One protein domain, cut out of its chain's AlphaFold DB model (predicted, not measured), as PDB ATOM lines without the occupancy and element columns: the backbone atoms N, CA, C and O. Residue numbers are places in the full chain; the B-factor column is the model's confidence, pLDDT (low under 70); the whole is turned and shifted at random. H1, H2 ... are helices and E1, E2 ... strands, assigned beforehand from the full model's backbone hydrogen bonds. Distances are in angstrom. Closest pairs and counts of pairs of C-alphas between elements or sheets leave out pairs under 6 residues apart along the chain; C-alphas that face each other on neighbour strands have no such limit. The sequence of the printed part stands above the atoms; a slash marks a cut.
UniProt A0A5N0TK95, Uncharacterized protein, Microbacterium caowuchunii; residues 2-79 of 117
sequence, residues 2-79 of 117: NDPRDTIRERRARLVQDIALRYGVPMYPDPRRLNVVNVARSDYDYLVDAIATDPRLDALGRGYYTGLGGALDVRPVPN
ATOM      1  N   ASN A   2     -25.016  14.617 -64.836       58.72
ATOM      2  CA  ASN A   2     -25.349  15.138 -63.501       58.72
ATOM      3  C   ASN A   2     -24.721  14.241 -62.432       58.72
ATOM      4  O   ASN A   2     -24.802  13.016 -62.546       58.72
ATOM      5  N   ASP A   3     -24.088  14.842 -61.422       70.19
ATOM      6  CA  ASP A   3     -23.543  14.105 -60.283       70.19
ATOM      7  C   ASP A   3     -24.719  13.410 -59.565       70.19
ATOM      8  O   ASP A   3     -25.722  14.063 -59.255       70.19
ATOM      9  N   PRO A   4     -24.660  12.095 -59.289       67.56
ATOM     10  CA  PRO A   4     -25.688  11.415 -58.502       67.56
ATOM     11  C   PRO A   4     -25.971  12.117 -57.159       67.56
ATOM     12  O   PRO A   4     -27.104  12.096 -56.676       67.56
ATOM     13  N   ARG A   5     -24.996  12.827 -56.582       66.44
ATOM     14  CA  ARG A   5     -25.182  13.646 -55.373       66.44
ATOM     15  C   ARG A   5     -26.151  14.810 -55.581       66.44
ATOM     16  O   ARG A   5     -26.893  15.134 -54.652       66.44
ATOM     17  N   ASP A   6     -26.204  15.394 -56.774       68.69
ATOM     18  CA  ASP A   6     -27.120  16.493 -57.093       68.69
ATOM     19  C   ASP A   6     -28.563  15.995 -57.182       68.69
ATOM     20  O   ASP A   6     -29.465  16.587 -56.590       68.69
ATOM     21  N   THR A   7     -28.785  14.817 -57.776       76.38
ATOM     22  CA  THR A   7     -30.133  14.225 -57.827       76.38
ATOM     23  C   THR A   7     -30.699  13.902 -56.446       76.38
ATOM     24  O   THR A   7     -31.902  14.051 -56.216       76.38
ATOM     25  N   ILE A   8     -29.856  13.500 -55.491       75.25
ATOM     26  CA  ILE A   8     -30.329  13.218 -54.134       75.25
ATOM     27  C   ILE A   8     -30.601  14.518 -53.363       75.25
ATOM     28  O   ILE A   8     -31.609  14.630 -52.658       75.25
ATOM     29  N   ARG A   9     -29.751  15.534 -53.547       74.31
ATOM     30  CA  ARG A   9     -29.933  16.880 -52.986       74.31
ATOM     31  C   ARG A   9     -31.219  17.555 -53.466       74.31
ATOM     32  O   ARG A   9     -31.877  18.222 -52.667       74.31
ATOM     33  N   GLU A  10     -31.597  17.366 -54.725       77.25
ATOM     34  CA  GLU A  10     -32.854  17.872 -55.288       77.25
ATOM     35  C   GLU A  10     -34.077  17.114 -54.770       77.25
ATOM     36  O   GLU A  10     -35.063  17.731 -54.364       77.25
ATOM     37  N   ARG A  11     -34.019  15.774 -54.728       78.00
ATOM     38  CA  ARG A  11     -35.098  14.956 -54.144       78.00
ATOM     39  C   ARG A  11     -35.363  15.347 -52.696       78.00
ATOM     40  O   ARG A  11     -36.515  15.490 -52.295       78.00
ATOM     41  N   ARG A  12     -34.292  15.590 -51.943       78.44
ATOM     42  CA  ARG A  12     -34.350  16.107 -50.580       78.44
ATOM     43  C   ARG A  12     -35.059  17.456 -50.486       78.44
ATOM     44  O   ARG A  12     -35.948  17.608 -49.656       78.44
ATOM     45  N   ALA A  13     -34.669  18.419 -51.320       80.19
ATOM     46  CA  ALA A  13     -35.268  19.752 -51.338       80.19
ATOM     47  C   ALA A  13     -36.783  19.698 -51.585       80.19
ATOM     48  O   ALA A  13     -37.548  20.331 -50.861       80.19
ATOM     49  N   ARG A  14     -37.216  18.890 -52.564       82.88
ATOM     50  CA  ARG A  14     -38.642  18.703 -52.881       82.88
ATOM     51  C   ARG A  14     -39.421  18.096 -51.721       82.88
ATOM     52  O   ARG A  14     -40.531  18.525 -51.446       82.88
ATOM     53  N   LEU A  15     -38.833  17.125 -51.030       83.19
ATOM     54  CA  LEU A  15     -39.476  16.468 -49.898       83.19
ATOM     55  C   LEU A  15     -39.641  17.416 -48.701       83.19
ATOM     56  O   LEU A  15     -40.709  17.454 -48.103       83.19
ATOM     57  N   VAL A  16     -38.623  18.222 -48.386       84.62
ATOM     58  CA  VAL A  16     -38.722  19.237 -47.322       84.62
ATOM     59  C   VAL A  16     -39.811  20.264 -47.648       84.62
ATOM     60  O   VAL A  16     -40.584  20.633 -46.767       84.62
ATOM     61  N   GLN A  17     -39.920  20.682 -48.915       85.75
ATOM     62  CA  GLN A  17     -41.001  21.555 -49.382       85.75
ATOM     63  C   GLN A  17     -42.384  20.910 -49.248       85.75
ATOM     64  O   GLN A  17     -43.298  21.562 -48.752       85.75
ATOM     65  N   ASP A  18     -42.535  19.643 -49.637       87.94
ATOM     66  CA  ASP A  18     -43.812  18.924 -49.546       87.94
ATOM     67  C   ASP A  18     -44.270  18.726 -48.093       87.94
ATOM     68  O   ASP A  18     -45.437  18.942 -47.768       87.94
ATOM     69  N   ILE A  19     -43.347  18.373 -47.192       87.31
ATOM     70  CA  ILE A  19     -43.656  18.209 -45.765       87.31
ATOM     71  C   ILE A  19     -44.053  19.547 -45.157       87.31
ATOM     72  O   ILE A  19     -45.105  19.645 -44.536       87.31
ATOM     73  N   ALA A  20     -43.278  20.605 -45.377       88.00
ATOM     74  CA  ALA A  20     -43.648  21.910 -44.848       88.00
ATOM     75  C   ALA A  20     -45.002  22.394 -45.378       88.00
ATOM     76  O   ALA A  20     -45.801  22.902 -44.600       88.00
ATOM     77  N   LEU A  21     -45.307  22.166 -46.660       89.06
ATOM     78  CA  LEU A  21     -46.623  22.473 -47.218       89.06
ATOM     79  C   LEU A  21     -47.731  21.688 -46.498       89.06
ATOM     80  O   LEU A  21     -48.745  22.260 -46.108       89.06
ATOM     81  N   ARG A  22     -47.533  20.382 -46.298       87.56
ATOM     82  CA  ARG A  22     -48.524  19.487 -45.686       87.56
ATOM     83  C   ARG A  22     -48.783  19.801 -44.214       87.56
ATOM     84  O   ARG A  22     -49.921  19.712 -43.767       87.56
ATOM     85  N   TYR A  23     -47.733  20.152 -43.483       85.62
ATOM     86  CA  TYR A  23     -47.789  20.484 -42.062       85.62
ATOM     87  C   TYR A  23     -47.981  21.992 -41.816       85.62
ATOM     88  O   TYR A  23     -47.978  22.433 -40.672       85.62
ATOM     89  N   GLY A  24     -48.175  22.792 -42.870       86.69
ATOM     90  CA  GLY A  24     -48.469  24.221 -42.758       86.69
ATOM     91  C   GLY A  24     -47.306  25.074 -42.246       86.69
ATOM     92  O   GLY A  24     -47.544  26.145 -41.699       86.69
ATOM     93  N   VAL A  25     -46.060  24.625 -42.419       88.19
ATOM     94  CA  VAL A  25     -44.862  25.386 -42.053       88.19
ATOM     95  C   VAL A  25     -44.528  26.383 -43.167       88.19
ATOM     96  O   VAL A  25     -44.152  25.971 -44.271       88.19
ATOM     97  N   PRO A  26     -44.622  27.699 -42.914       87.69
ATOM     98  CA  PRO A  26     -44.286  28.697 -43.913       87.69
ATOM     99  C   PRO A  26     -42.771  28.745 -44.146       87.69
ATOM    100  O   PRO A  26     -41.969  28.854 -43.216       87.69
ATOM    101  N   MET A  27     -42.378  28.713 -45.419       87.38
ATOM    102  CA  MET A  27     -40.995  28.911 -45.848       87.38
ATOM    103  C   MET A  27     -40.863  30.189 -46.664       87.38
ATOM    104  O   MET A  27     -41.640  30.434 -47.587       87.38
ATOM    105  N   TYR A  28     -39.824  30.968 -46.377       86.62
ATOM    106  CA  TYR A  28     -39.562  32.237 -47.048       86.62
ATOM    107  C   TYR A  28     -38.231  32.176 -47.795       86.62
ATOM    108  O   TYR A  28     -37.222  31.832 -47.187       86.62
ATOM    109  N   PRO A  29     -38.162  32.539 -49.082       84.88
ATOM    110  CA  PRO A  29     -36.890  32.564 -49.796       84.88
ATOM    111  C   PRO A  29     -35.914  33.556 -49.148       84.88
ATOM    112  O   PRO A  29     -36.298  34.654 -48.731       84.88
ATOM    113  N   ASP A  30     -34.636  33.184 -49.054       83.81
ATOM    114  CA  ASP A  30     -33.605  34.105 -48.589       83.81
ATOM    115  C   ASP A  30     -33.307  35.169 -49.659       83.81
ATOM    116  O   ASP A  30     -33.044  34.838 -50.816       83.81
ATOM    117  N   PRO A  31     -33.288  36.465 -49.298       77.88
ATOM    118  CA  PRO A  31     -33.102  37.540 -50.270       77.88
ATOM    119  C   PRO A  31     -31.695  37.589 -50.885       77.88
ATOM    120  O   PRO A  31     -31.477  38.330 -51.840       77.88
ATOM    121  N   ARG A  32     -30.715  36.874 -50.320       81.75
ATOM    122  CA  ARG A  32     -29.311  36.879 -50.759       81.75
ATOM    123  C   ARG A  32     -28.860  35.536 -51.325       81.75
ATOM    124  O   ARG A  32     -27.805  35.486 -51.953       81.75
ATOM    125  N   ARG A  33     -29.595  34.451 -51.073       82.12
ATOM    126  CA  ARG A  33     -29.202  33.088 -51.447       82.12
ATOM    127  C   ARG A  33     -30.383  32.347 -52.070       82.12
ATOM    128  O   ARG A  33     -31.328  31.998 -51.379       82.12
ATOM    129  N   LEU A  34     -30.273  32.038 -53.363       78.56
ATOM    130  CA  LEU A  34     -31.329  31.386 -54.157       78.56
ATOM    131  C   LEU A  34     -31.745  30.002 -53.631       78.56
ATOM    132  O   LEU A  34     -32.880  29.584 -53.821       78.56
ATOM    133  N   ASN A  35     -30.828  29.320 -52.951       81.88
ATOM    134  CA  ASN A  35     -30.991  27.952 -52.470       81.88
ATOM    135  C   ASN A  35     -31.225  27.874 -50.955       81.88
ATOM    136  O   ASN A  35     -31.135  26.795 -50.378       81.88
ATOM    137  N   VAL A  36     -31.477  29.009 -50.297       83.62
ATOM    138  CA  VAL A  36     -31.755  29.053 -48.859       83.62
ATOM    139  C   VAL A  36     -33.190  29.489 -48.637       83.62
ATOM    140  O   VAL A  36     -33.655  30.471 -49.217       83.62
ATOM    141  N   VAL A  37     -33.868  28.783 -47.745       87.50
ATOM    142  CA  VAL A  37     -35.180  29.162 -47.229       87.50
ATOM    143  C   VAL A  37     -35.074  29.459 -45.745       87.50
ATOM    144  O   VAL A  37     -34.412  28.757 -44.987       87.50
ATOM    145  N   ASN A  38     -35.716  30.538 -45.341       88.50
ATOM    146  CA  ASN A  38     -35.857  30.969 -43.970       88.50
ATOM    147  C   ASN A  38     -37.158  30.399 -43.405       88.50
ATOM    148  O   ASN A  38     -38.214  30.523 -44.026       88.50
ATOM    149  N   VAL A  39     -37.070  29.810 -42.218       88.81
ATOM    150  CA  VAL A  39     -38.213  29.299 -41.451       88.81
ATOM    151  C   VAL A  39     -38.187  29.966 -40.085       88.81
ATOM    152  O   VAL A  39     -37.110  30.154 -39.511       88.81
ATOM    153  N   ALA A  40     -39.352  30.356 -39.570       89.25
ATOM    154  CA  ALA A  40     -39.434  30.929 -38.235       89.25
ATOM    155  C   ALA A  40     -38.907  29.920 -37.210       89.25
ATOM    156  O   ALA A  40     -39.142  28.718 -37.314       89.25
ATOM    157  N   ARG A  41     -38.175  30.395 -36.205       86.88
ATOM    158  CA  ARG A  41     -37.538  29.514 -35.224       86.88
ATOM    159  C   ARG A  41     -38.549  28.659 -34.457       86.88
ATOM    160  O   ARG A  41     -38.221  27.522 -34.152       86.88
ATOM    161  N   SER A  42     -39.753  29.173 -34.195       85.81
ATOM    162  CA  SER A  42     -40.843  28.383 -33.596       85.81
ATOM    163  C   SER A  42     -41.312  27.225 -34.473       85.81
ATOM    164  O   SER A  42     -41.732  26.200 -33.952       85.81
ATOM    165  N   ASP A  43     -41.234  27.390 -35.790       88.25
ATOM    166  CA  ASP A  43     -41.788  26.440 -36.754       88.25
ATOM    167  C   ASP A  43     -40.713  25.462 -37.242       88.25
ATOM    168  O   ASP A  43     -41.021  24.410 -37.794       88.25
ATOM    169  N   TYR A  44     -39.439  25.799 -37.028       87.75
ATOM    170  CA  TYR A  44     -38.306  24.958 -37.387       87.75
ATOM    171  C   TYR A  44     -38.289  23.653 -36.588       87.75
ATOM    172  O   TYR A  44     -38.142  22.591 -37.187       87.75
ATOM    173  N   ASP A  45     -38.486  23.712 -35.269       85.44
ATOM    174  CA  ASP A  45     -38.528  22.503 -34.434       85.44
ATOM    175  C   ASP A  45     -39.725  21.623 -34.831       85.44
ATOM    176  O   ASP A  45     -39.584  20.416 -35.011       85.44
ATOM    177  N   TYR A  46     -40.872  22.249 -35.117       86.44
ATOM    178  CA  TYR A  46     -42.051  21.553 -35.632       86.44
ATOM    179  C   TYR A  46     -41.808  20.904 -37.004       86.44
ATOM    180  O   TYR A  46     -42.248  19.785 -37.251       86.44
ATOM    181  N   LEU A  47     -41.070  21.568 -37.899       86.69
ATOM    182  CA  LEU A  47     -40.674  21.007 -39.191       86.69
ATOM    183  C   LEU A  47     -39.736  19.805 -39.028       86.69
ATOM    184  O   LEU A  47     -39.881  18.814 -39.743       86.69
ATOM    185  N   VAL A  48     -38.777  19.886 -38.104       85.38
ATOM    186  CA  VAL A  48     -37.867  18.775 -37.789       85.38
ATOM    187  C   VAL A  48     -38.660  17.579 -37.263       85.38
ATOM    188  O   VAL A  48     -38.476  16.467 -37.763       85.38
ATOM    189  N   ASP A  49     -39.593  17.810 -36.341       85.38
ATOM    190  CA  ASP A  49     -40.473  16.771 -35.804       85.38
ATOM    191  C   ASP A  49     -41.380  16.173 -36.885       85.38
ATOM    192  O   ASP A  49     -41.526  14.951 -36.966       85.38
ATOM    193  N   ALA A  50     -41.940  16.999 -37.772       86.12
ATOM    194  CA  ALA A  50     -42.749  16.537 -38.896       86.12
ATOM    195  C   ALA A  50     -41.945  15.612 -39.825       86.12
ATOM    196  O   ALA A  50     -42.419  14.540 -40.187       86.12
ATOM    197  N   ILE A  51     -40.698  15.962 -40.152       84.12
ATOM    198  CA  ILE A  51     -39.809  15.106 -40.956       84.12
ATOM    199  C   ILE A  51     -39.469  13.806 -40.214       84.12
ATOM    200  O   ILE A  51     -39.413  12.736 -40.824       84.12
ATOM    201  N   ALA A  52     -39.244  13.879 -38.903       81.62
ATOM    202  CA  ALA A  52     -38.917  12.717 -38.084       81.62
ATOM    203  C   ALA A  52     -40.107  11.769 -37.873       81.62
ATOM    204  O   ALA A  52     -39.903  10.593 -37.577       81.62
ATOM    205  N   THR A  53     -41.340  12.248 -38.022       81.56
ATOM    206  CA  THR A  53     -42.553  11.472 -37.723       81.56
ATOM    207  C   THR A  53     -43.416  11.177 -38.946       81.56
ATOM    208  O   THR A  53     -44.364  10.400 -38.826       81.56
ATOM    209  N   ASP A  54     -43.091  11.721 -40.127       81.75
ATOM    210  CA  ASP A  54     -43.885  11.499 -41.338       81.75
ATOM    211  C   ASP A  54     -43.932   9.991 -41.686       81.75
ATOM    212  O   ASP A  54     -42.891   9.353 -41.900       81.75
ATOM    213  N   PRO A  55     -45.134   9.390 -41.759       76.62
ATOM    214  CA  PRO A  55     -45.299   7.964 -42.029       76.62
ATOM    215  C   PRO A  55     -44.967   7.576 -43.476       76.62
ATOM    216  O   PRO A  55     -44.803   6.394 -43.761       76.62
ATOM    217  N   ARG A  56     -44.864   8.542 -44.400       76.75
ATOM    218  CA  ARG A  56     -44.449   8.323 -45.798       76.75
ATOM    219  C   ARG A  56     -42.929   8.262 -45.962       76.75
ATOM    220  O   ARG A  56     -42.445   8.016 -47.064       76.75
ATOM    221  N   LEU A  57     -42.182   8.513 -44.890       74.81
ATOM    222  CA  LEU A  57     -40.731   8.424 -44.841       74.81
ATOM    223  C   LEU A  57     -40.317   7.150 -44.110       74.81
ATOM    224  O   LEU A  57     -40.539   7.022 -42.909       74.81
ATOM    225  N   ASP A  58     -39.652   6.230 -44.805       72.50
ATOM    226  CA  ASP A  58     -39.047   5.062 -44.158       72.50
ATOM    227  C   ASP A  58     -37.975   5.478 -43.139       72.50
ATOM    228  O   ASP A  58     -37.398   6.560 -43.230       72.50
ATOM    229  N   ALA A  59     -37.644   4.605 -42.180       63.59
ATOM    230  CA  ALA A  59     -36.666   4.899 -41.125       63.59
ATOM    231  C   ALA A  59     -35.293   5.355 -41.665       63.59
ATOM    232  O   ALA A  59     -34.682   6.270 -41.113       63.59
ATOM    233  N   LEU A  60     -34.846   4.765 -42.780       62.59
ATOM    234  CA  LEU A  60     -33.644   5.196 -43.501       62.59
ATOM    235  C   LEU A  60     -33.824   6.579 -44.136       62.59
ATOM    236  O   LEU A  60     -32.914   7.397 -44.070       62.59
ATOM    237  N   GLY A  61     -35.002   6.864 -44.696       65.50
ATOM    238  CA  GLY A  61     -35.363   8.189 -45.198       65.50
ATOM    239  C   GLY A  61     -35.330   9.234 -44.085       65.50
ATOM    240  O   GLY A  61     -34.670  10.255 -44.226       65.50
ATOM    241  N   ARG A  62     -35.939   8.954 -42.929       69.56
ATOM    242  CA  ARG A  62     -35.934   9.862 -41.771       69.56
ATOM    243  C   ARG A  62     -34.514  10.236 -41.343       69.56
ATOM    244  O   ARG A  62     -34.194  11.419 -41.291       69.56
ATOM    245  N   GLY A  63     -33.639   9.248 -41.135       67.44
ATOM    246  CA  GLY A  63     -32.228   9.490 -40.796       67.44
ATOM    247  C   GLY A  63     -31.431  10.181 -41.911       67.44
ATOM    248  O   GLY A  63     -30.495  10.925 -41.638       67.44
ATOM    249  N   TYR A  64     -31.824   9.981 -43.170       65.50
ATOM    250  CA  TYR A  64     -31.228  10.654 -44.322       65.50
ATOM    251  C   TYR A  64     -31.605  12.148 -44.398       65.50
ATOM    252  O   TYR A  64     -30.843  12.959 -44.931       65.50
ATOM    253  N   TYR A  65     -32.760  12.540 -43.848       66.38
ATOM    254  CA  TYR A  65     -33.298  13.899 -43.961       66.38
ATOM    255  C   TYR A  65     -33.236  14.740 -42.677       66.38
ATOM    256  O   TYR A  65     -33.436  15.952 -42.779       66.38
ATOM    257  N   THR A  66     -32.867  14.164 -41.529       63.53
ATOM    258  CA  THR A  66     -32.731  14.865 -40.234       63.53
ATOM    259  C   THR A  66     -31.686  15.987 -40.225       63.53
ATOM    260  O   THR A  66     -31.845  16.961 -39.500       63.53
ATOM    261  N   GLY A  67     -30.630  15.918 -41.043       64.25
ATOM    262  CA  GLY A  67     -29.604  16.973 -41.097       64.25
ATOM    263  C   GLY A  67     -29.867  17.992 -42.200       64.25
ATOM    264  O   GLY A  67     -29.215  17.865 -43.235       64.25
ATOM    265  N   LEU A  68     -30.894  18.850 -42.079       62.97
ATOM    266  CA  LEU A  68     -31.391  19.784 -43.117       62.97
ATOM    267  C   LEU A  68     -30.240  20.443 -43.907       62.97
ATOM    268  O   LEU A  68     -29.585  21.356 -43.431       62.97
ATOM    269  N   GLY A  69     -29.949  19.919 -45.099       59.75
ATOM    270  CA  GLY A  69     -28.737  20.238 -45.860       59.75
ATOM    271  C   GLY A  69     -28.708  19.501 -47.197       59.75
ATOM    272  O   GLY A  69     -28.020  18.489 -47.359       59.75
ATOM    273  N   GLY A  70     -29.553  19.943 -48.131       57.59
ATOM    274  CA  GLY A  70     -29.620  19.471 -49.520       57.59
ATOM    275  C   GLY A  70     -29.304  20.597 -50.508       57.59
ATOM    276  O   GLY A  70     -28.608  21.543 -50.162       57.59
ATOM    277  N   ALA A  71     -29.840  20.527 -51.733       59.78
ATOM    278  CA  ALA A  71     -29.806  21.664 -52.668       59.78
ATOM    279  C   ALA A  71     -30.605  22.864 -52.130       59.78
ATOM    280  O   ALA A  71     -30.385  23.986 -52.564       59.78
ATOM    281  N   LEU A  72     -31.509  22.605 -51.181       68.25
ATOM    282  CA  LEU A  72     -32.217  23.583 -50.371       68.25
ATOM    283  C   LEU A  72     -31.657  23.532 -48.946       68.25
ATOM    284  O   LEU A  72     -31.688  22.478 -48.302       68.25
ATOM    285  N   ASP A  73     -31.139  24.659 -48.485       81.62
ATOM    286  CA  ASP A  73     -30.625  24.858 -47.135       81.62
ATOM    287  C   ASP A  73     -31.687  25.597 -46.305       81.62
ATOM    288  O   ASP A  73     -32.236  26.614 -46.736       81.62
ATOM    289  N   VAL A  74     -32.044  25.039 -45.147       84.38
ATOM    290  CA  VAL A  74     -33.124  25.561 -44.300       84.38
ATOM    291  C   VAL A  74     -32.497  26.294 -43.134       84.38
ATOM    292  O   VAL A  74     -31.844  25.692 -42.284       84.38
ATOM    293  N   ARG A  75     -32.725  27.603 -43.068       86.88
ATOM    294  CA  ARG A  75     -32.184  28.445 -42.013       86.88
ATOM    295  C   ARG A  75     -33.277  28.847 -41.023       86.88
ATOM    296  O   ARG A  75     -34.188  29.586 -41.408       86.88
ATOM    297  N   PRO A  76     -33.167  28.461 -39.742       87.44
ATOM    298  CA  PRO A  76     -34.025  29.017 -38.710       87.44
ATOM    299  C   PRO A  76     -33.681  30.494 -38.505       87.44
ATOM    300  O   PRO A  76     -32.521  30.865 -38.305       87.44
ATOM    301  N   VAL A  77     -34.695  31.349 -38.544       86.19
ATOM    302  CA  VAL A  77     -34.566  32.791 -38.323       86.19
ATOM    303  C   VAL A  77     -35.510  33.248 -37.210       86.19
ATOM    304  O   VAL A  77     -36.519  32.595 -36.944       86.19
ATOM    305  N   PRO A  78     -35.212  34.355 -36.511       85.31
ATOM    306  CA  PRO A  78     -36.121  34.883 -35.499       85.31
ATOM    307  C   PRO A  78     -37.517  35.152 -36.078       85.31
ATOM    308  O   PRO A  78     -37.624  35.706 -37.169       85.31
ATOM    309  N   ASN A  79     -38.578  34.839 -35.331       81.06
ATOM    310  CA  ASN A  79     -39.964  34.900 -35.822       81.06
ATOM    311  C   ASN A  79     -40.353  36.264 -36.422       81.06
ATOM    312  O   ASN A  79     -41.061  36.323 -37.424       81.06
TER     313      ASN A  79
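AT A GLANCE: This is residues 2 to 79 of the 117 residues of an uncharacterized protein of Microbacterium caowuchunii (UniProt A0A5N0TK95). Long helix H1 packs by its residues 16 to 20 across H2, which folds with H3 into a helical hairpin; beside these helices lies a small ribbon of two parallel strands, E1 and E2. The 78 printed residues hold H1, E1, H2, H3, E2 in order, a mixed class. The whole is compact, radius of gyration of the C-alphas 12.2 A, spanning 33 by 29 by 18 A.

IN THESE COORDINATES: H1, residues 4 to 22, runs 27.4 A from C-alpha 4 at (-25.688, 11.415, -58.502). E1 is residues 36 to 40, H2 41 to 53, 18.9 A long, H3 59 to 65, and E2 73 to 77, ending at (-34.566, 32.791, -38.323).

HOW THE PARTS SIT: H1 touches H2, closest C-alphas Ala 20 and Leu 47, 6.5 A, only just about perpendicular at 71 degrees. Hairpin H2 and H3 touch, closest C-alphas Ala 52 and Arg 62, 5.5 A. E1 and E2 are parallel, N 37 and O 73 2.9 A apart. O i to N i+4 pairs are within hydrogen-bond range throughout H1 and H3, 7 of 9 in H2.

THE WHOLE: The printed part has no cut. Residues 23 to 35 make the long link. Residues 2, 4 to 6 and 59 to 72 have pLDDT under 70.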